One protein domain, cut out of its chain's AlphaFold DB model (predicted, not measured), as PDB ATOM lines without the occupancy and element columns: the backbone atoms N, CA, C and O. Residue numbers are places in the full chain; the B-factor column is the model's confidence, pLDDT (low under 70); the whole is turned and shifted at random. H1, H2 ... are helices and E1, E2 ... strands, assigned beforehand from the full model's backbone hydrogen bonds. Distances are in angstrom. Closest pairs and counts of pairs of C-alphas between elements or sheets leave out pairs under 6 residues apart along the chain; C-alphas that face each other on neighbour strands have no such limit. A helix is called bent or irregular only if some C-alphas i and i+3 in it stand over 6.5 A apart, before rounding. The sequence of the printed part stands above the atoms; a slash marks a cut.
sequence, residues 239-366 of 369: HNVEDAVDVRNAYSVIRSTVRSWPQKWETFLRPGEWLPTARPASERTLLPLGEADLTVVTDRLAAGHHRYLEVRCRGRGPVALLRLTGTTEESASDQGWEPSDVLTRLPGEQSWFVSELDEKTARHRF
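What this domain is: This is residues 239 to 366 of the 369 residues of an uncharacterized protein of Lentzea deserti (UniProt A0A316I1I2). A strongly twisted five-stranded sheet, with H4 on one face and H3 on the other, meets a smaller three-stranded sheet at its E9 edge, the two sheets only partly face to face. H2 grazes the small sheet, and E4 and H1 lie at that end of the domain, away from the large sheet. The printed part has 128 residues with four named helices and nine named strands, in the order H1 E1 E2 E3 E4 H2 E5 E6 E7 E8 H3 E9 H4, a mixed class. Both sheets are antiparallel, in the orders E8 E7 E6 E5 E9 and E1 E2 E3. The whole is compact, with a radius of gyration of the C-alphas of 14.5 A and spans of 40 by 33 by 28 A.

Where its parts are: The large sheet holds E5, residues 307 to 313, 19.9 A long; E6, residues 317 to 325, 24.4 A; E7, residues 328 to 333; E8, residues 336 to 339; and E9, residues 352 to 357. H3, residues 342 to 348, is irregular, with C-alphas 344 and 347 7.0 A apart. H4, residues 359 to 365, ends at C-alpha 365 (122.630, -47.282, 51.202). The small sheet holds E1, residues 252 to 257, 17.2 A long; E2, residues 265 to 270; and E3, residues 273 to 276. E4 is residues 285 to 289, and H2, residues 291 to 303, is 18.5 A long. H1, residues 242 to 245, begins at C-alpha 242 (120.988, -68.424, 39.024).

How they stand to each other: E5 to E8 form a meander, each strand the antiparallel neighbour of the one before, with N 309 and O 322 2.9 A apart between E5 and E6. E9 is antiparallel to E5, with N 310 and O 355 at 2.8 A. H3 and H4 on opposite faces make three layers. H4's height over the sheet is 8.8 A. The two sheets form a sandwich, two sheets face to face, with their strands at 34 degrees; the closest C-alphas of E3 and E9, Pro 276 and Phe 353, are 5.1 A apart. E1 E2 E3 is a second meander, with N 255 and O 266 at 2.8 A and N 267 and O 275 at 2.8 A. H2 only grazes this sheet; its closest C-alphas to E2 are Ala 302 and Arg 270, 5.7 A. E4 pairs with no named strand and is near E1. The closest C-alphas of H1 and E4, Ala 244 and Leu 287, are 6.8 A apart. Every O i to N i+4 pair is within hydrogen-bond range in H2 and H4; H3 has 1 of 3, with 3 of 4 O i to N i+3 pairs, and H1 is too short for an i+4 pair.

The domain as a whole: The two C-alphas farthest apart, those of Arg 259 and Gln 335, are 45.0 A apart. The printed part has no cut and no long link. The mean pLDDT of the printed part is 86.8, and residues 282 to 283 are under 70.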
ATOM      1  N   HIS A 239     118.377 -61.902  43.227       82.56
ATOM      2  CA  HIS A 239     119.562 -61.058  43.039       82.56
ATOM      3  C   HIS A 239     120.195 -61.321  41.684       82.56
ATOM      4  O   HIS A 239     120.481 -60.378  40.948       82.56
ATOM      5  N   ASN A 240     120.352 -62.601  41.358       85.31
ATOM      6  CA  ASN A 240     120.873 -63.053  40.082       85.31
ATOM      7  C   ASN A 240     119.904 -64.059  39.457       85.31
ATOM      8  O   ASN A 240     118.948 -64.507  40.093       85.31
ATOM      9  N   VAL A 241     120.114 -64.389  38.185       88.12
ATOM     10  CA  VAL A 241     119.241 -65.347  37.499       88.12
ATOM     11  C   VAL A 241     119.410 -66.753  38.067       88.12
ATOM     12  O   VAL A 241     118.424 -67.465  38.204       88.12
ATOM     13  N   GLU A 242     120.623 -67.115  38.481       90.25
ATOM     14  CA  GLU A 242     120.988 -68.424  39.024       90.25
ATOM     15  C   GLU A 242     120.195 -68.777  40.290       90.25
ATOM     16  O   GLU A 242     119.817 -69.931  40.484       90.25
ATOM     17  N   ASP A 243     119.864 -67.777  41.113       90.75
ATOM     18  CA  ASP A 243     119.077 -67.974  42.331       90.75
ATOM     19  C   ASP A 243     117.643 -68.435  42.020       90.75
ATOM     20  O   ASP A 243     117.022 -69.091  42.854       90.75
ATOM     21  N   ALA A 244     117.125 -68.130  40.822       91.12
ATOM     22  CA  ALA A 244     115.754 -68.434  40.415       91.12
ATOM     23  C   ALA A 244     115.482 -69.933  40.205       91.12
ATOM     24  O   ALA A 244     114.330 -70.306  40.016       91.12
ATOM     25  N   VAL A 245     116.509 -70.791  40.247       91.62
ATOM     26  CA  VAL A 245     116.345 -72.256  40.189       91.62
ATOM     27  C   VAL A 245     115.647 -72.803  41.441       91.62
ATOM     28  O   VAL A 245     114.932 -73.799  41.354       91.62
ATOM     29  N   ASP A 246     115.820 -72.152  42.596       93.75
ATOM     30  CA  ASP A 246     115.059 -72.447  43.813       93.75
ATOM     31  C   ASP A 246     114.256 -71.208  44.214       93.75
ATOM     32  O   ASP A 246     114.807 -70.200  44.662       93.75
ATOM     33  N   VAL A 247     112.928 -71.299  44.100       94.38
ATOM     34  CA  VAL A 247     111.994 -70.222  44.461       94.38
ATOM     35  C   VAL A 247     112.209 -69.720  45.887       94.38
ATOM     36  O   VAL A 247     111.991 -68.540  46.168       94.38
ATOM     37  N   ARG A 248     112.708 -70.574  46.790       93.12
ATOM     38  CA  ARG A 248     113.014 -70.196  48.171       93.12
ATOM     39  C   ARG A 248     114.133 -69.181  48.270       93.12
ATOM     40  O   ARG A 248     114.227 -68.565  49.320       93.12
ATOM     41  N   ASN A 249     114.948 -68.963  47.243       91.94
ATOM     42  CA  ASN A 249     115.983 -67.929  47.252       91.94
ATOM     43  C   ASN A 249     115.437 -66.524  46.980       91.94
ATOM     44  O   ASN A 249     116.176 -65.550  47.121       91.94
ATOM     45  N   ALA A 250     114.153 -66.392  46.632       92.25
ATOM     46  CA  ALA A 250     113.541 -65.096  46.400       92.25
ATOM     47  C   ALA A 250     113.715 -64.178  47.620       92.25
ATOM     48  O   ALA A 250     113.474 -64.575  48.765       92.25
ATOM     49  N   TYR A 251     114.124 -62.934  47.373       88.75
ATOM     50  CA  TYR A 251     114.219 -61.919  48.424       88.75
ATOM     51  C   TYR A 251     112.942 -61.086  48.540       88.75
ATOM     52  O   TYR A 251     112.771 -60.375  49.520       88.75
ATOM     53  N   SER A 252     112.058 -61.150  47.542       91.56
ATOM     54  CA  SER A 252     110.803 -60.408  47.516       91.56
ATOM     55  C   SER A 252     109.783 -61.099  46.618       91.56
ATOM     56  O   SER A 252     110.146 -61.834  45.695       91.56
ATOM     57  N   VAL A 253     108.507 -60.823  46.870       94.69
ATOM     58  CA  VAL A 253     107.395 -61.190  45.992       94.69
ATOM     59  C   VAL A 253     106.618 -59.931  45.664       94.69
ATOM     60  O   VAL A 253     106.274 -59.151  46.550       94.69
ATOM     61  N   ILE A 254     106.298 -59.761  44.391       95.00
ATOM     62  CA  ILE A 254     105.394 -58.720  43.914       95.00
ATOM     63  C   ILE A 254     104.199 -59.354  43.222       95.00
ATOM     64  O   ILE A 254     104.252 -60.496  42.763       95.00
ATOM     65  N   ARG A 255     103.136 -58.575  43.089       95.12
ATOM     66  CA  ARG A 255     101.994 -58.931  42.263       95.12
ATOM     67  C   ARG A 255     101.540 -57.764  41.409       95.12
ATOM     68  O   ARG A 255     101.741 -56.602  41.765       95.12
ATOM     69  N   SER A 256     100.915 -58.094  40.290       93.31
ATOM     70  CA  SER A 256     100.300 -57.133  39.385       93.31
ATOM     71  C   SER A 256      98.881 -57.559  39.052       93.31
ATOM     72  O   SER A 256      98.625 -58.727  38.759       93.31
ATOM     73  N   THR A 257      97.953 -56.612  39.092       92.38
ATOM     74  CA  THR A 257      96.565 -56.809  38.656       92.38
ATOM     75  C   THR A 257      96.499 -57.107  37.157       92.38
ATOM     76  O   THR A 257      97.021 -56.331  36.351       92.38
ATOM     77  N   VAL A 258      95.789 -58.162  36.757       87.25
ATOM     78  CA  VAL A 258      95.697 -58.564  35.339       87.25
ATOM     79  C   VAL A 258      94.664 -57.737  34.569       87.25
ATOM     80  O   VAL A 258      94.884 -57.386  33.411       87.25
ATOM     81  N   ARG A 259      93.535 -57.404  35.209       82.88
ATOM     82  CA  ARG A 259      92.352 -56.820  34.545       82.88
ATOM     83  C   ARG A 259      92.144 -55.321  34.777       82.88
ATOM     84  O   ARG A 259      91.196 -54.766  34.229       82.88
ATOM     85  N   SER A 260      92.992 -54.648  35.560       79.38
ATOM     86  CA  SER A 260      92.867 -53.201  35.778       79.38
ATOM     87  C   SER A 260      93.832 -52.397  34.912       79.38
ATOM     88  O   SER A 260      94.990 -52.776  34.731       79.38
ATOM     89  N   TRP A 261      93.362 -51.247  34.429       78.31
ATOM     90  CA  TRP A 261      94.194 -50.256  33.754       78.31
ATOM     91  C   TRP A 261      94.141 -48.914  34.506       78.31
ATOM     92  O   TRP A 261      93.042 -48.400  34.721       78.31
ATOM     93  N   PRO A 262      95.288 -48.321  34.891       82.50
ATOM     94  CA  PRO A 262      96.637 -48.883  34.795       82.50
ATOM     95  C   PRO A 262      96.813 -50.119  35.695       82.50
ATOM     96  O   PRO A 262      96.059 -50.320  36.651       82.50
ATOM     97  N   GLN A 263      97.816 -50.946  35.388       85.06
ATOM     98  CA  GLN A 263      98.188 -52.061  36.258       85.06
ATOM     99  C   GLN A 263      98.672 -51.527  37.605       85.06
ATOM    100  O   GLN A 263      99.534 -50.643  37.664       85.06
ATOM    101  N   LYS A 264      98.120 -52.073  38.685       89.88
ATOM    102  CA  LYS A 264      98.579 -51.806  40.042       89.88
ATOM    103  C   LYS A 264      99.614 -52.852  40.411       89.88
ATOM    104  O   LYS A 264      99.361 -54.044  40.266       89.88
ATOM    105  N   TRP A 265     100.757 -52.373  40.880       91.81
ATOM    106  CA  TRP A 265     101.853 -53.200  41.350       91.81
ATOM    107  C   TRP A 265     101.922 -53.109  42.862       91.81
ATOM    108  O   TRP A 265     101.901 -52.012  43.427       91.81
ATOM    109  N   GLU A 266     102.025 -54.262  43.507       94.00
ATOM    110  CA  GLU A 266     102.134 -54.354  44.956       94.00
ATOM    111  C   GLU A 266     103.262 -55.310  45.350       94.00
ATOM    112  O   GLU A 266     103.543 -56.269  44.637       94.00
ATOM    113  N   THR A 267     103.920 -55.048  46.476       93.69
ATOM    114  CA  THR A 267     104.955 -55.908  47.060       93.69
ATOM    115  C   THR A 267     104.410 -56.585  48.309       93.69
ATOM    116  O   THR A 267     103.693 -55.963  49.096       93.69
ATOM    117  N   PHE A 268     104.730 -57.862  48.489       93.75
ATOM    118  CA  PHE A 268     104.337 -58.637  49.657       93.75
ATOM    119  C   PHE A 268     105.009 -58.063  50.901       93.75
ATOM    120  O   PHE A 268     106.231 -57.913  50.921       93.75
ATOM    121  N   LEU A 269     104.238 -57.770  51.946       90.62
ATOM    122  CA  LEU A 269     104.781 -57.343  53.234       90.62
ATOM    123  C   LEU A 269     104.701 -58.473  54.259       90.62
ATOM    124  O   LEU A 269     105.715 -58.850  54.832       90.62
ATOM    125  N   ARG A 270     103.513 -59.023  54.486       89.69
ATOM    126  CA  ARG A 270     103.263 -60.129  55.422       89.69
ATOM    127  C   ARG A 270     101.957 -60.825  55.030       89.69
ATOM    128  O   ARG A 270     101.265 -60.316  54.147       89.69
ATOM    129  N   PRO A 271     101.596 -61.975  55.626       90.94
ATOM    130  CA  PRO A 271     100.361 -62.667  55.270       90.94
ATOM    131  C   PRO A 271      99.147 -61.728  55.294       90.94
ATOM    132  O   PRO A 271      98.888 -61.059  56.291       90.94
ATOM    133  N   GLY A 272      98.437 -61.650  54.166       90.19
ATOM    134  CA  GLY A 272      97.282 -60.765  53.976       90.19
ATOM    135  C   GLY A 272      97.599 -59.300  53.648       90.19
ATOM    136  O   GLY A 272      96.676 -58.555  53.326       90.19
ATOM    137  N   GLU A 273      98.865 -58.878  53.660       91.69
ATOM    138  CA  GLU A 273      99.256 -57.476  53.493       91.69
ATOM    139  C   GLU A 273     100.219 -57.255  52.324       91.69
ATOM    140  O   GLU A 273     101.288 -57.866  52.221       91.69
ATOM    141  N   TRP A 274      99.827 -56.320  51.461       93.44
ATOM    142  CA  TRP A 274     100.528 -55.933  50.246       93.44
ATOM    143  C   TRP A 274     100.610 -54.412  50.185       93.44
ATOM    144  O   TRP A 274      99.636 -53.728  50.498       93.44
ATOM    145  N   LEU A 275     101.764 -53.884  49.786       91.62
ATOM    146  CA  LEU A 275     102.004 -52.444  49.725       91.62
ATOM    147  C   LEU A 275     102.193 -51.979  48.283       91.62
ATOM    148  O   LEU A 275     102.832 -52.694  47.511       91.62
ATOM    149  N   PRO A 276     101.732 -50.770  47.913       91.19
ATOM    150  CA  PRO A 276     102.017 -50.196  46.605       91.19
ATOM    151  C   PRO A 276     103.521 -50.185  46.301       91.19
ATOM    152  O   PRO A 276     104.328 -49.699  47.096       91.19
ATOM    153  N   THR A 277     103.897 -50.684  45.126       89.81
ATOM    154  CA  THR A 277     105.272 -50.647  44.611       89.81
ATOM    155  C   THR A 277     105.301 -50.068  43.200       89.81
ATOM    156  O   THR A 277     104.277 -49.923  42.528       89.81
ATOM    157  N   ALA A 278     106.489 -49.686  42.747       85.06
ATOM    158  CA  ALA A 278     106.698 -49.370  41.344       85.06
ATOM    159  C   ALA A 278     106.741 -50.663  40.517       85.06
ATOM    160  O   ALA A 278     107.161 -51.712  41.005       85.06
ATOM    161  N   ARG A 279     106.379 -50.571  39.230       85.12
ATOM    162  CA  ARG A 279     106.701 -51.635  38.270       85.12
ATOM    163  C   ARG A 279     108.208 -51.919  38.361       85.12
ATOM    164  O   ARG A 279     108.986 -50.957  38.356       85.12
ATOM    165  N   PRO A 280     108.632 -53.189  38.449       79.88
ATOM    166  CA  PRO A 280     110.043 -53.528  38.513       79.88
ATOM    167  C   PRO A 280     110.820 -52.905  37.360       79.88
ATOM    168  O   PRO A 280     110.342 -52.833  36.226       79.88
ATOM    169  N   ALA A 281     112.045 -52.475  37.648       72.06
ATOM    170  CA  ALA A 281     112.964 -52.108  36.587       72.06
ATOM    171  C   ALA A 281     113.216 -53.329  35.692       72.06
ATOM    172  O   ALA A 281     113.369 -54.445  36.187       72.06
ATOM    173  N   SER A 282     113.350 -53.091  34.386       65.69
ATOM    174  CA  SER A 282     113.571 -54.111  33.347       65.69
ATOM    175  C   SER A 282     114.794 -55.018  33.553       65.69
ATOM    176  O   SER A 282     115.016 -55.925  32.766       65.69
ATOM    177  N   GLU A 283     115.643 -54.701  34.526       66.12
ATOM    178  CA  GLU A 283     116.904 -55.394  34.814       66.12
ATOM    179  C   GLU A 283     116.750 -56.472  35.893       66.12
ATOM    180  O   GLU A 283     117.666 -57.262  36.095       66.12
ATOM    181  N   ARG A 284     115.606 -56.526  36.591       75.12
ATOM    182  CA  ARG A 284     115.374 -57.532  37.632       75.12
ATOM    183  C   ARG A 284     114.898 -58.851  37.022       75.12
ATOM    184  O   ARG A 284     114.019 -58.859  36.163       75.12
ATOM    185  N   THR A 285     115.430 -59.964  37.522       81.94
ATOM    186  CA  THR A 285     114.909 -61.305  37.233       81.94
ATOM    187  C   THR A 285     113.547 -61.470  37.904       81.94
ATOM    188  O   THR A 285     113.458 -61.425  39.132       81.94
ATOM    189  N   LEU A 286     112.496 -61.642  37.097       88.88
ATOM    190  CA  LEU A 286     111.122 -61.873  37.547       88.88
ATOM    191  C   LEU A 286     110.701 -63.299  37.201       88.88
ATOM    192  O   LEU A 286     110.439 -63.583  36.033       88.88
ATOM    193  N   LEU A 287     110.618 -64.175  38.202       93.50
ATOM    194  CA  LEU A 287     110.092 -65.530  38.027       93.50
ATOM    195  C   LEU A 287     108.592 -65.532  38.336       93.50
ATOM    196  O   LEU A 287     108.230 -65.250  39.481       93.50
ATOM    197  N   PRO A 288     107.711 -65.835  37.371       94.62
ATOM    198  CA  PRO A 288     106.289 -65.973  37.653       94.62
ATOM    199  C   PRO A 288     106.033 -67.140  38.608       94.62
ATOM    200  O   PRO A 288     106.641 -68.198  38.463       94.62
ATOM    201  N   LEU A 289     105.135 -66.940  39.570       95.81
ATOM    202  CA  LEU A 289     104.789 -67.937  40.581       95.81
ATOM    203  C   LEU A 289     103.377 -68.472  40.352       95.81
ATOM    204  O   LEU A 289     102.434 -67.696  40.191       95.81
ATOM    205  N   GLY A 290     103.239 -69.796  40.410       94.50
ATOM    206  CA  GLY A 290     101.947 -70.446  40.617       94.50
ATOM    207  C   GLY A 290     101.525 -70.403  42.088       94.50
ATOM    208  O   GLY A 290     102.291 -69.990  42.958       94.50
ATOM    209  N   GLU A 291     100.311 -70.867  42.382       94.56
ATOM    210  CA  GLU A 291      99.744 -70.828  43.740       94.56
ATOM    211  C   GLU A 291     100.600 -71.586  44.770       94.56
ATOM    212  O   GLU A 291     100.880 -71.057  45.844       94.56
ATOM    213  N   ALA A 292     101.086 -72.785  44.427       94.00
ATOM    214  CA  ALA A 292     101.910 -73.593  45.327       94.00
ATOM    215  C   ALA A 292     103.245 -72.909  45.678       94.00
ATOM    216  O   ALA A 292     103.612 -72.825  46.852       94.00
ATOM    217  N   ASP A 293     103.953 -72.382  44.674       95.88
ATOM    218  CA  ASP A 293     105.227 -71.689  44.889       95.88
ATOM    219  C   ASP A 293     105.026 -70.355  45.612       95.88
ATOM    220  O   ASP A 293     105.841 -69.986  46.457       95.88
ATOM    221  N   LEU A 294     103.920 -69.651  45.342       96.00
ATOM    222  CA  LEU A 294     103.570 -68.421  46.046       96.00
ATOM    223  C   LEU A 294     103.514 -68.655  47.556       96.00
ATOM    224  O   LEU A 294     104.186 -67.927  48.285       96.00
ATOM    225  N   THR A 295     102.787 -69.679  48.015       95.31
ATOM    226  CA  THR A 295     102.700 -70.020  49.444       95.31
ATOM    227  C   THR A 295     104.079 -70.305  50.035       95.31
ATOM    228  O   THR A 295     104.443 -69.706  51.048       95.31
ATOM    229  N   VAL A 296     104.887 -71.141  49.370       95.25
ATOM    230  CA  VAL A 296     106.247 -71.486  49.824       95.25
ATOM    231  C   VAL A 296     107.107 -70.236  50.016       95.25
ATOM    232  O   VAL A 296     107.779 -70.093  51.041       95.25
ATOM    233  N   VAL A 297     107.089 -69.322  49.044       94.62
ATOM    234  CA  VAL A 297     107.909 -68.108  49.100       94.62
ATOM    235  C   VAL A 297     107.380 -67.130  50.148       94.62
ATOM    236  O   VAL A 297     108.171 -66.604  50.934       94.62
ATOM    237  N   THR A 298     106.068 -66.892  50.216       94.19
ATOM    238  CA  THR A 298     105.500 -65.951  51.194       94.19
ATOM    239  C   THR A 298     105.673 -66.429  52.631       94.19
ATOM    240  O   THR A 298     105.988 -65.610  53.493       94.19
ATOM    241  N   ASP A 299     105.556 -67.735  52.888       92.62
ATOM    242  CA  ASP A 299     105.782 -68.316  54.216       92.62
ATOM    243  C   ASP A 299     107.246 -68.156  54.638       92.62
ATOM    244  O   ASP A 299     107.539 -67.720  55.756       92.62
ATOM    245  N   ARG A 300     108.187 -68.410  53.717       91.81
ATOM    246  CA  ARG A 300     109.623 -68.190  53.955       91.81
ATOM    247  C   ARG A 300     109.938 -66.723  54.235       91.81
ATOM    248  O   ARG A 300     110.731 -66.427  55.128       91.81
ATOM    249  N   LEU A 301     109.352 -65.798  53.473       90.06
ATOM    250  CA  LEU A 301     109.555 -64.360  53.668       90.06
ATOM    251  C   LEU A 301     108.946 -63.870  54.987       90.06
ATOM    252  O   LEU A 301     109.534 -63.002  55.627       90.06
ATOM    253  N   ALA A 302     107.814 -64.433  55.411       88.50
ATOM    254  CA  ALA A 302     107.186 -64.116  56.692       88.50
ATOM    255  C   ALA A 302     107.976 -64.666  57.896       88.50
ATOM    256  O   ALA A 302     107.981 -64.040  58.954       88.50
ATOM    257  N   ALA A 303     108.656 -65.806  57.737       86.25
ATOM    258  CA  ALA A 303     109.490 -66.420  58.774       86.25
ATOM    259  C   ALA A 303     110.929 -65.864  58.846       86.25
ATOM    260  O   ALA A 303     111.644 -66.119  59.818       86.25
ATOM    261  N   GLY A 304     111.383 -65.144  57.813       76.50
ATOM    262  CA  GLY A 304     112.750 -64.631  57.701       76.50
ATOM    263  C   GLY A 304     113.122 -63.592  58.767       76.50
ATOM    264  O   GLY A 304     112.273 -62.888  59.305       76.50
ATOM    265  N   HIS A 305     114.421 -63.485  59.068       73.31
ATOM    266  CA  HIS A 305     114.915 -62.638  60.159       73.31
ATOM    267  C   HIS A 305     114.917 -61.142  59.830       73.31
ATOM    268  O   HIS A 305     114.445 -60.363  60.649       73.31
ATOM    269  N   HIS A 306     115.391 -60.729  58.647       85.12
ATOM    270  CA  HIS A 306     115.440 -59.314  58.269       85.12
ATOM    271  C   HIS A 306     115.064 -59.091  56.807       85.12
ATOM    272  O   HIS A 306     115.531 -59.807  55.921       85.12
ATOM    273  N   ARG A 307     114.250 -58.063  56.560       87.81
ATOM    274  CA  ARG A 307     113.896 -57.570  55.222       87.81
ATOM    275  C   ARG A 307     114.115 -56.065  55.161       87.81
ATOM    276  O   ARG A 307     113.852 -55.374  56.140       87.81
ATOM    277  N   TYR A 308     114.602 -55.557  54.033       89.06
ATOM    278  CA  TYR A 308     114.942 -54.143  53.886       89.06
ATOM    279  C   TYR A 308     114.058 -53.480  52.838       89.06
ATOM    280  O   TYR A 308     113.952 -53.962  51.714       89.06
ATOM    281  N   LEU A 309     113.440 -52.356  53.184       90.69
ATOM    282  CA  LEU A 309     112.498 -51.652  52.317       90.69
ATOM    283  C   LEU A 309     112.940 -50.203  52.109       90.69
ATOM    284  O   LEU A 309     113.191 -49.486  53.071       90.69
ATOM    285  N   GLU A 310     112.991 -49.738  50.866       90.50
ATOM    286  CA  GLU A 310     113.134 -48.315  50.546       90.50
ATOM    287  C   GLU A 310     111.748 -47.712  50.308       90.50
ATOM    288  O   GLU A 310     111.038 -48.105  49.379       90.50
ATOM    289  N   VAL A 311     111.366 -46.737  51.132       89.88
ATOM    290  CA  VAL A 311     110.142 -45.952  50.950       89.88
ATOM    291  C   VAL A 311     110.470 -44.739  50.098       89.88
ATOM    292  O   VAL A 311     111.407 -43.992  50.390       89.88
ATOM    293  N   ARG A 312     109.698 -44.525  49.035       88.56
ATOM    294  CA  ARG A 312     109.914 -43.445  48.069       88.56
ATOM    295  C   ARG A 312     108.636 -42.653  47.862       88.56
ATOM    296  O   ARG A 312     107.550 -43.218  47.827       88.56
ATOM    297  N   CYS A 313     108.779 -41.350  47.647       86.12
ATOM    298  CA  CYS A 313     107.684 -40.453  47.296       86.12
ATOM    299  C   CYS A 313     107.850 -39.969  45.850       86.12
ATOM    300  O   CYS A 313     108.931 -39.518  45.440       86.12
ATOM    301  N   ARG A 314     106.771 -40.049  45.059       81.12
ATOM    302  CA  ARG A 314     106.718 -39.504  43.697       81.12
ATOM    303  C   ARG A 314     107.042 -38.006  43.740       81.12
ATOM    304  O   ARG A 314     106.304 -37.222  44.320       81.12
ATOM    305  N   GLY A 315     108.165 -37.624  43.133       78.56
ATOM    306  CA  GLY A 315     108.640 -36.237  43.060       78.56
ATOM    307  C   GLY A 315     109.655 -35.821  44.132       78.56
ATOM    308  O   GLY A 315     110.309 -34.800  43.949       78.56
ATOM    309  N   ARG A 316     109.846 -36.603  45.206       80.06
ATOM    310  CA  ARG A 316     110.873 -36.333  46.240       80.06
ATOM    311  C   ARG A 316     111.984 -37.381  46.310       80.06
ATOM    312  O   ARG A 316     113.045 -37.094  46.848       80.06
ATOM    313  N   GLY A 317     111.775 -38.563  45.728       79.88
ATOM    314  CA  GLY A 317     112.770 -39.636  45.743       79.88
ATOM    315  C   GLY A 317     112.707 -40.474  47.029       79.88
ATOM    316  O   GLY A 317     111.613 -40.630  47.575       79.88
ATOM    317  N   PRO A 318     113.828 -41.085  47.463       80.50
ATOM    318  CA  PRO A 318     113.897 -41.863  48.701       80.50
ATOM    319  C   PRO A 318     113.553 -41.012  49.927       80.50
ATOM    320  O   PRO A 318     114.050 -39.897  50.065       80.50
ATOM    321  N   VAL A 319     112.697 -41.545  50.799       85.25
ATOM    322  CA  VAL A 319     112.199 -40.877  52.012       85.25
ATOM    323  C   VAL A 319     112.678 -41.595  53.270       85.25
ATOM    324  O   VAL A 319     113.044 -40.934  54.235       85.25
ATOM    325  N   ALA A 320     112.703 -42.930  53.259       89.12
ATOM    326  CA  ALA A 320     113.178 -43.732  54.379       89.12
ATOM    327  C   ALA A 320     113.758 -45.066  53.896       89.12
ATOM    328  O   ALA A 320     113.328 -45.610  52.876       89.12
ATOM    329  N   LEU A 321     114.712 -45.598  54.657       91.06
ATOM    330  CA  LEU A 321     115.171 -46.979  54.550       91.06
ATOM    331  C   LEU A 321     114.710 -47.708  55.808       91.06
ATOM    332  O   LEU A 321     115.057 -47.293  56.911       91.06
ATOM    333  N   LEU A 322     113.945 -48.777  55.636       92.00
ATOM    334  CA  LEU A 322     113.366 -49.550  56.723       92.00
ATOM    335  C   LEU A 322     114.007 -50.933  56.816       92.00
ATOM    336  O   LEU A 322     114.368 -51.530  55.798       92.00
ATOM    337  N   ARG A 323     114.096 -51.452  58.038       91.12
ATOM    338  CA  ARG A 323     114.404 -52.841  58.368       91.12
ATOM    339  C   ARG A 323     113.188 -53.441  59.061       91.12
ATOM    340  O   ARG A 323     112.687 -52.894  60.038       91.12
ATOM    341  N   LEU A 324     112.729 -54.575  58.551       88.88
ATOM    342  CA  LEU A 324     111.649 -55.362  59.123       88.88
ATOM    343  C   LEU A 324     112.195 -56.631  59.752       88.88
ATOM    344  O   LEU A 324     112.909 -57.383  59.089       88.88
ATOM    345  N   THR A 325     111.806 -56.873  60.998       83.19
ATOM    346  CA  THR A 325     112.147 -58.075  61.768       83.19
ATOM    347  C   THR A 325     110.852 -58.661  62.321       83.19
ATOM    348  O   THR A 325     110.307 -58.163  63.307       83.19
ATOM    349  N   GLY A 326     110.303 -59.678  61.653       78.88
ATOM    350  CA  GLY A 326     108.949 -60.159  61.938       78.88
ATOM    351  C   GLY A 326     107.904 -59.057  61.715       78.88
ATOM    352  O   GLY A 326     107.666 -58.644  60.583       78.88
ATOM    353  N   THR A 327     107.278 -58.573  62.791       80.12
ATOM    354  CA  THR A 327     106.293 -57.475  62.752       80.12
ATOM    355  C   THR A 327     106.863 -56.117  63.159       80.12
ATOM    356  O   THR A 327     106.146 -55.119  63.071       80.12
ATOM    357  N   THR A 328     108.118 -56.063  63.607       85.50
ATOM    358  CA  THR A 328     108.771 -54.828  64.045       85.50
ATOM    359  C   THR A 328     109.349 -54.080  62.851       85.50
ATOM    360  O   THR A 328     110.086 -54.656  62.051       85.50
ATOM    361  N   GLU A 329     109.027 -52.791  62.767       90.38
ATOM    362  CA  GLU A 329     109.539 -51.848  61.777       90.38
ATOM    363  C   GLU A 329     110.556 -50.910  62.426       90.38
ATOM    364  O   GLU A 329     110.277 -50.282  63.450       90.38
ATOM    365  N   GLU A 330     111.728 -50.793  61.811       92.06
ATOM    366  CA  GLU A 330     112.754 -49.832  62.194       92.06
ATOM    367  C   GLU A 330     113.155 -48.986  60.982       92.06
ATOM    368  O   GLU A 330     113.300 -49.517  59.884       92.06
ATOM    369  N   SER A 331     113.374 -47.687  61.166       92.00
ATOM    370  CA  SER A 331     113.923 -46.788  60.151       92.00
ATOM    371  C   SER A 331     115.392 -46.513  60.435       92.00
ATOM    372  O   SER A 331     115.802 -46.367  61.585       92.00
ATOM    373  N   ALA A 332     116.181 -46.407  59.373       89.69
ATOM    374  CA  ALA A 332     117.555 -45.947  59.456       89.69
ATOM    375  C   ALA A 332     117.613 -44.469  59.882       89.69
ATOM    376  O   ALA A 332     116.908 -43.628  59.316       89.69
ATOM    377  N   SER A 333     118.491 -44.169  60.835       85.69
ATOM    378  CA  SER A 333     118.890 -42.837  61.295       85.69
ATOM    379  C   SER A 333     120.422 -42.747  61.368       85.69
ATOM    380  O   SER A 333     121.126 -43.752  61.231       85.69
ATOM    381  N   ASP A 334     120.959 -41.550  61.622       81.19
ATOM    382  CA  ASP A 334     122.402 -41.363  61.848       81.19
ATOM    383  C   ASP A 334     122.910 -42.128  63.087       81.19
ATOM    384  O   ASP A 334     124.103 -42.400  63.205       81.19
ATOM    385  N   GLN A 335     122.013 -42.496  64.009       78.50
ATOM    386  CA  GLN A 335     122.337 -43.197  65.255       78.50
ATOM    387  C   GLN A 335     122.137 -44.715  65.165       78.50
ATOM    388  O   GLN A 335     122.488 -45.434  66.101       78.50
ATOM    389  N   GLY A 336     121.607 -45.224  64.049       86.31
ATOM    390  CA  GLY A 336     121.363 -46.648  63.855       86.31
ATOM    391  C   GLY A 336     119.968 -46.944  63.318       86.31
ATOM    392  O   GLY A 336     119.465 -46.254  62.440       86.31
ATOM    393  N   TRP A 337     119.370 -48.025  63.813       90.25
ATOM    394  CA  TRP A 337     117.999 -48.418  63.498       90.25
ATOM    395  C   TRP A 337     117.101 -48.045  64.675       90.25
ATOM    396  O   TRP A 337     117.394 -48.424  65.808       90.25
ATOM    397  N   GLU A 338     116.027 -47.307  64.410       91.62
ATOM    398  CA  GLU A 338     115.082 -46.836  65.427       91.62
ATOM    399  C   GLU A 338     113.658 -47.281  65.083       91.62
ATOM    400  O   GLU A 338     113.325 -47.318  63.899       91.62
ATOM    401  N   PRO A 339     112.791 -47.584  66.069       91.56
ATOM    402  CA  PRO A 339     111.397 -47.940  65.812       91.56
ATOM    403  C   PRO A 339     110.690 -46.926  64.908       91.56
ATOM    404  O   PRO A 339     110.840 -45.716  65.079       91.56
ATOM    405  N   SER A 340     109.901 -47.418  63.955       90.06
ATOM    406  CA  SER A 340     109.202 -46.579  62.984       90.06
ATOM    407  C   SER A 340     107.748 -47.001  62.786       90.06
ATOM    408  O   SER A 340     107.351 -48.112  63.125       90.06
ATOM    409  N   ASP A 341     106.954 -46.081  62.247       87.81
ATOM    410  CA  ASP A 341     105.536 -46.243  61.917       87.81
ATOM    411  C   ASP A 341     105.239 -45.865  60.450       87.81
ATOM    412  O   ASP A 341     104.092 -45.587  60.077       87.81
ATOM    413  N   VAL A 342     106.275 -45.790  59.608       86.88
ATOM    414  CA  VAL A 342     106.176 -45.325  58.221       86.88
ATOM    415  C   VAL A 342     105.267 -46.244  57.410       86.88
ATOM    416  O   VAL A 342     104.434 -45.738  56.653       86.88
ATOM    417  N   LEU A 343     105.350 -47.567  57.588       86.31
ATOM    418  CA  LEU A 343     104.477 -48.496  56.855       86.31
ATOM    419  C   LEU A 343     103.013 -48.371  57.277       86.31
ATOM    420  O   LEU A 343     102.130 -48.525  56.438       86.31
ATOM    421  N   THR A 344     102.746 -48.016  58.536       83.75
ATOM    422  CA  THR A 344     101.374 -47.799  59.034       83.75
ATOM    423  C   THR A 344     100.720 -46.581  58.373       83.75
ATOM    424  O   THR A 344      99.511 -46.566  58.145       83.75
ATOM    425  N   ARG A 345     101.513 -45.563  58.018       81.94
ATOM    426  CA  ARG A 345     101.035 -44.342  57.343       81.94
ATOM    427  C   ARG A 345     100.882 -44.510  55.829       81.94
ATOM    428  O   ARG A 345     100.078 -43.812  55.212       81.94
ATOM    429  N   LEU A 346     101.624 -45.442  55.233       81.06
ATOM    430  CA  LEU A 346     101.751 -45.593  53.784       81.06
ATOM    431  C   LEU A 346     100.422 -45.826  53.029       81.06
ATOM    432  O   LEU A 346     100.259 -45.220  51.970       81.06
ATOM    433  N   PRO A 347      99.437 -46.600  53.538       76.44
ATOM    434  CA  PRO A 347      98.145 -46.768  52.866       76.44
ATOM    435  C   PRO A 347      97.365 -45.460  52.637       76.44
ATOM    436  O   PRO A 347      96.546 -45.395  51.720       76.44
ATOM    437  N   GLY A 348      97.610 -44.418  53.443       73.75
ATOM    438  CA  GLY A 348      96.995 -43.095  53.283       73.75
ATOM    439  C   GLY A 348      97.709 -42.179  52.280       73.75
ATOM    440  O   GLY A 348      97.141 -41.175  51.852       73.75
ATOM    441  N   GLU A 349      98.930 -42.524  51.864       79.50
ATOM    442  CA  GLU A 349      99.824 -41.661  51.088       79.50
ATOM    443  C   GLU A 349      99.904 -42.111  49.622       79.50
ATOM    444  O   GLU A 349     100.802 -42.843  49.210       79.50
ATOM    445  N   GLN A 350      98.988 -41.628  48.777       77.31
ATOM    446  CA  GLN A 350      98.875 -42.059  47.368       77.31
ATOM    447  C   GLN A 350     100.125 -41.804  46.502       77.31
ATOM    448  O   GLN A 350     100.255 -42.354  45.404       77.31
ATOM    449  N   SER A 351     101.031 -40.933  46.953       82.94
ATOM    450  CA  SER A 351     102.282 -40.633  46.250       82.94
ATOM    451  C   SER A 351     103.451 -41.516  46.691       82.94
ATOM    452  O   SER A 351     104.523 -41.434  46.084       82.94
ATOM    453  N   TRP A 352     103.274 -42.331  47.734       87.38
ATOM    454  CA  TRP A 352     104.331 -43.146  48.322       87.38
ATOM    455  C   TRP A 352     104.264 -44.576  47.795       87.38
ATOM    456  O   TRP A 352     103.200 -45.104  47.477       87.38
ATOM    457  N   PHE A 353     105.428 -45.194  47.657       87.38
ATOM    458  CA  PHE A 353     105.562 -46.585  47.251       87.38
ATOM    459  C   PHE A 353     106.811 -47.190  47.880       87.38
ATOM    460  O   PHE A 353     107.749 -46.479  48.252       87.38
ATOM    461  N   VAL A 354     106.813 -48.512  47.991       89.56
ATOM    462  CA  VAL A 354     107.887 -49.274  48.622       89.56
ATOM    463  C   VAL A 354     108.642 -50.067  47.574       89.56
ATOM    464  O   VAL A 354     108.058 -50.556  46.616       89.56
ATOM    465  N   SER A 355     109.948 -50.215  47.737       85.56
ATOM    466  CA  SER A 355     110.745 -51.175  46.978       85.56
ATOM    467  C   SER A 355     111.581 -52.003  47.932       85.56
ATOM    468  O   SER A 355     112.335 -51.457  48.731       85.56
ATOM    469  N   GLU A 356     111.464 -53.322  47.842       86.56
ATOM    470  CA  GLU A 356     112.320 -54.206  48.620       86.56
ATOM    471  C   GLU A 356     113.741 -54.205  48.051       86.56
ATOM    472  O   GLU A 356     113.959 -54.281  46.827       86.56
ATOM    473  N   LEU A 357     114.692 -54.046  48.967       82.69
ATOM    474  CA  LEU A 357     116.117 -54.046  48.715       82.69
ATOM    475  C   LEU A 357     116.714 -55.355  49.209       82.69
ATOM    476  O   LEU A 357     116.333 -55.891  50.248       82.69
ATOM    477  N   ASP A 358     117.732 -55.808  48.494       77.50
ATOM    478  CA  ASP A 358     118.620 -56.819  49.028       77.50
ATOM    479  C   ASP A 358     119.487 -56.266  50.162       77.50
ATOM    480  O   ASP A 358     119.726 -55.058  50.262       77.50
ATOM    481  N   GLU A 359     119.995 -57.159  51.008       79.12
ATOM    482  CA  GLU A 359     120.805 -56.779  52.164       79.12
ATOM    483  C   GLU A 359     122.090 -56.036  51.765       79.12
ATOM    484  O   GLU A 359     122.490 -55.083  52.436       79.12
ATOM    485  N   LYS A 360     122.742 -56.414  50.661       79.12
ATOM    486  CA  LYS A 360     123.980 -55.765  50.200       79.12
ATOM    487  C   LYS A 360     123.709 -54.326  49.747       79.12
ATOM    488  O   LYS A 360     124.468 -53.422  50.100       79.12
ATOM    489  N   THR A 361     122.621 -54.098  49.020       79.62
ATOM    490  CA  THR A 361     122.141 -52.785  48.584       79.62
ATOM    491  C   THR A 361     121.699 -51.961  49.783       79.62
ATOM    492  O   THR A 361     122.101 -50.803  49.891       79.62
ATOM    493  N   ALA A 362     120.953 -52.549  50.720       80.88
ATOM    494  CA  ALA A 362     120.555 -51.882  51.954       80.88
ATOM    495  C   ALA A 362     121.779 -51.438  52.766       80.88
ATOM    496  O   ALA A 362     121.852 -50.279  53.159       80.88
ATOM    497  N   ARG A 363     122.796 -52.296  52.922       81.19
ATOM    498  CA  ARG A 363     124.077 -51.956  53.573       81.19
ATOM    499  C   ARG A 363     124.874 -50.897  52.811       81.19
ATOM    500  O   ARG A 363     125.563 -50.093  53.421       81.19
ATOM    501  N   HIS A 364     124.818 -50.881  51.480       80.25
ATOM    502  CA  HIS A 364     125.482 -49.834  50.702       80.25
ATOM    503  C   HIS A 364     124.791 -48.473  50.869       80.25
ATOM    504  O   HIS A 364     125.465 -47.446  50.944       80.25
ATOM    505  N   ARG A 365     123.455 -48.471  50.943       77.06
ATOM    506  CA  ARG A 365     122.630 -47.282  51.202       77.06
ATOM    507  C   ARG A 365     122.770 -46.800  52.646       77.06
ATOM    508  O   ARG A 365     122.813 -45.598  52.881       77.06
ATOM    509  N   PHE A 366     122.887 -47.732  53.585       71.12
ATOM    510  CA  PHE A 366     123.133 -47.490  54.999       71.12
ATOM    511  C   PHE A 366     124.639 -47.393  55.272       71.12
ATOM    512  O   PHE A 366     125.274 -48.330  55.753       71.12
TER     513      PHE A 366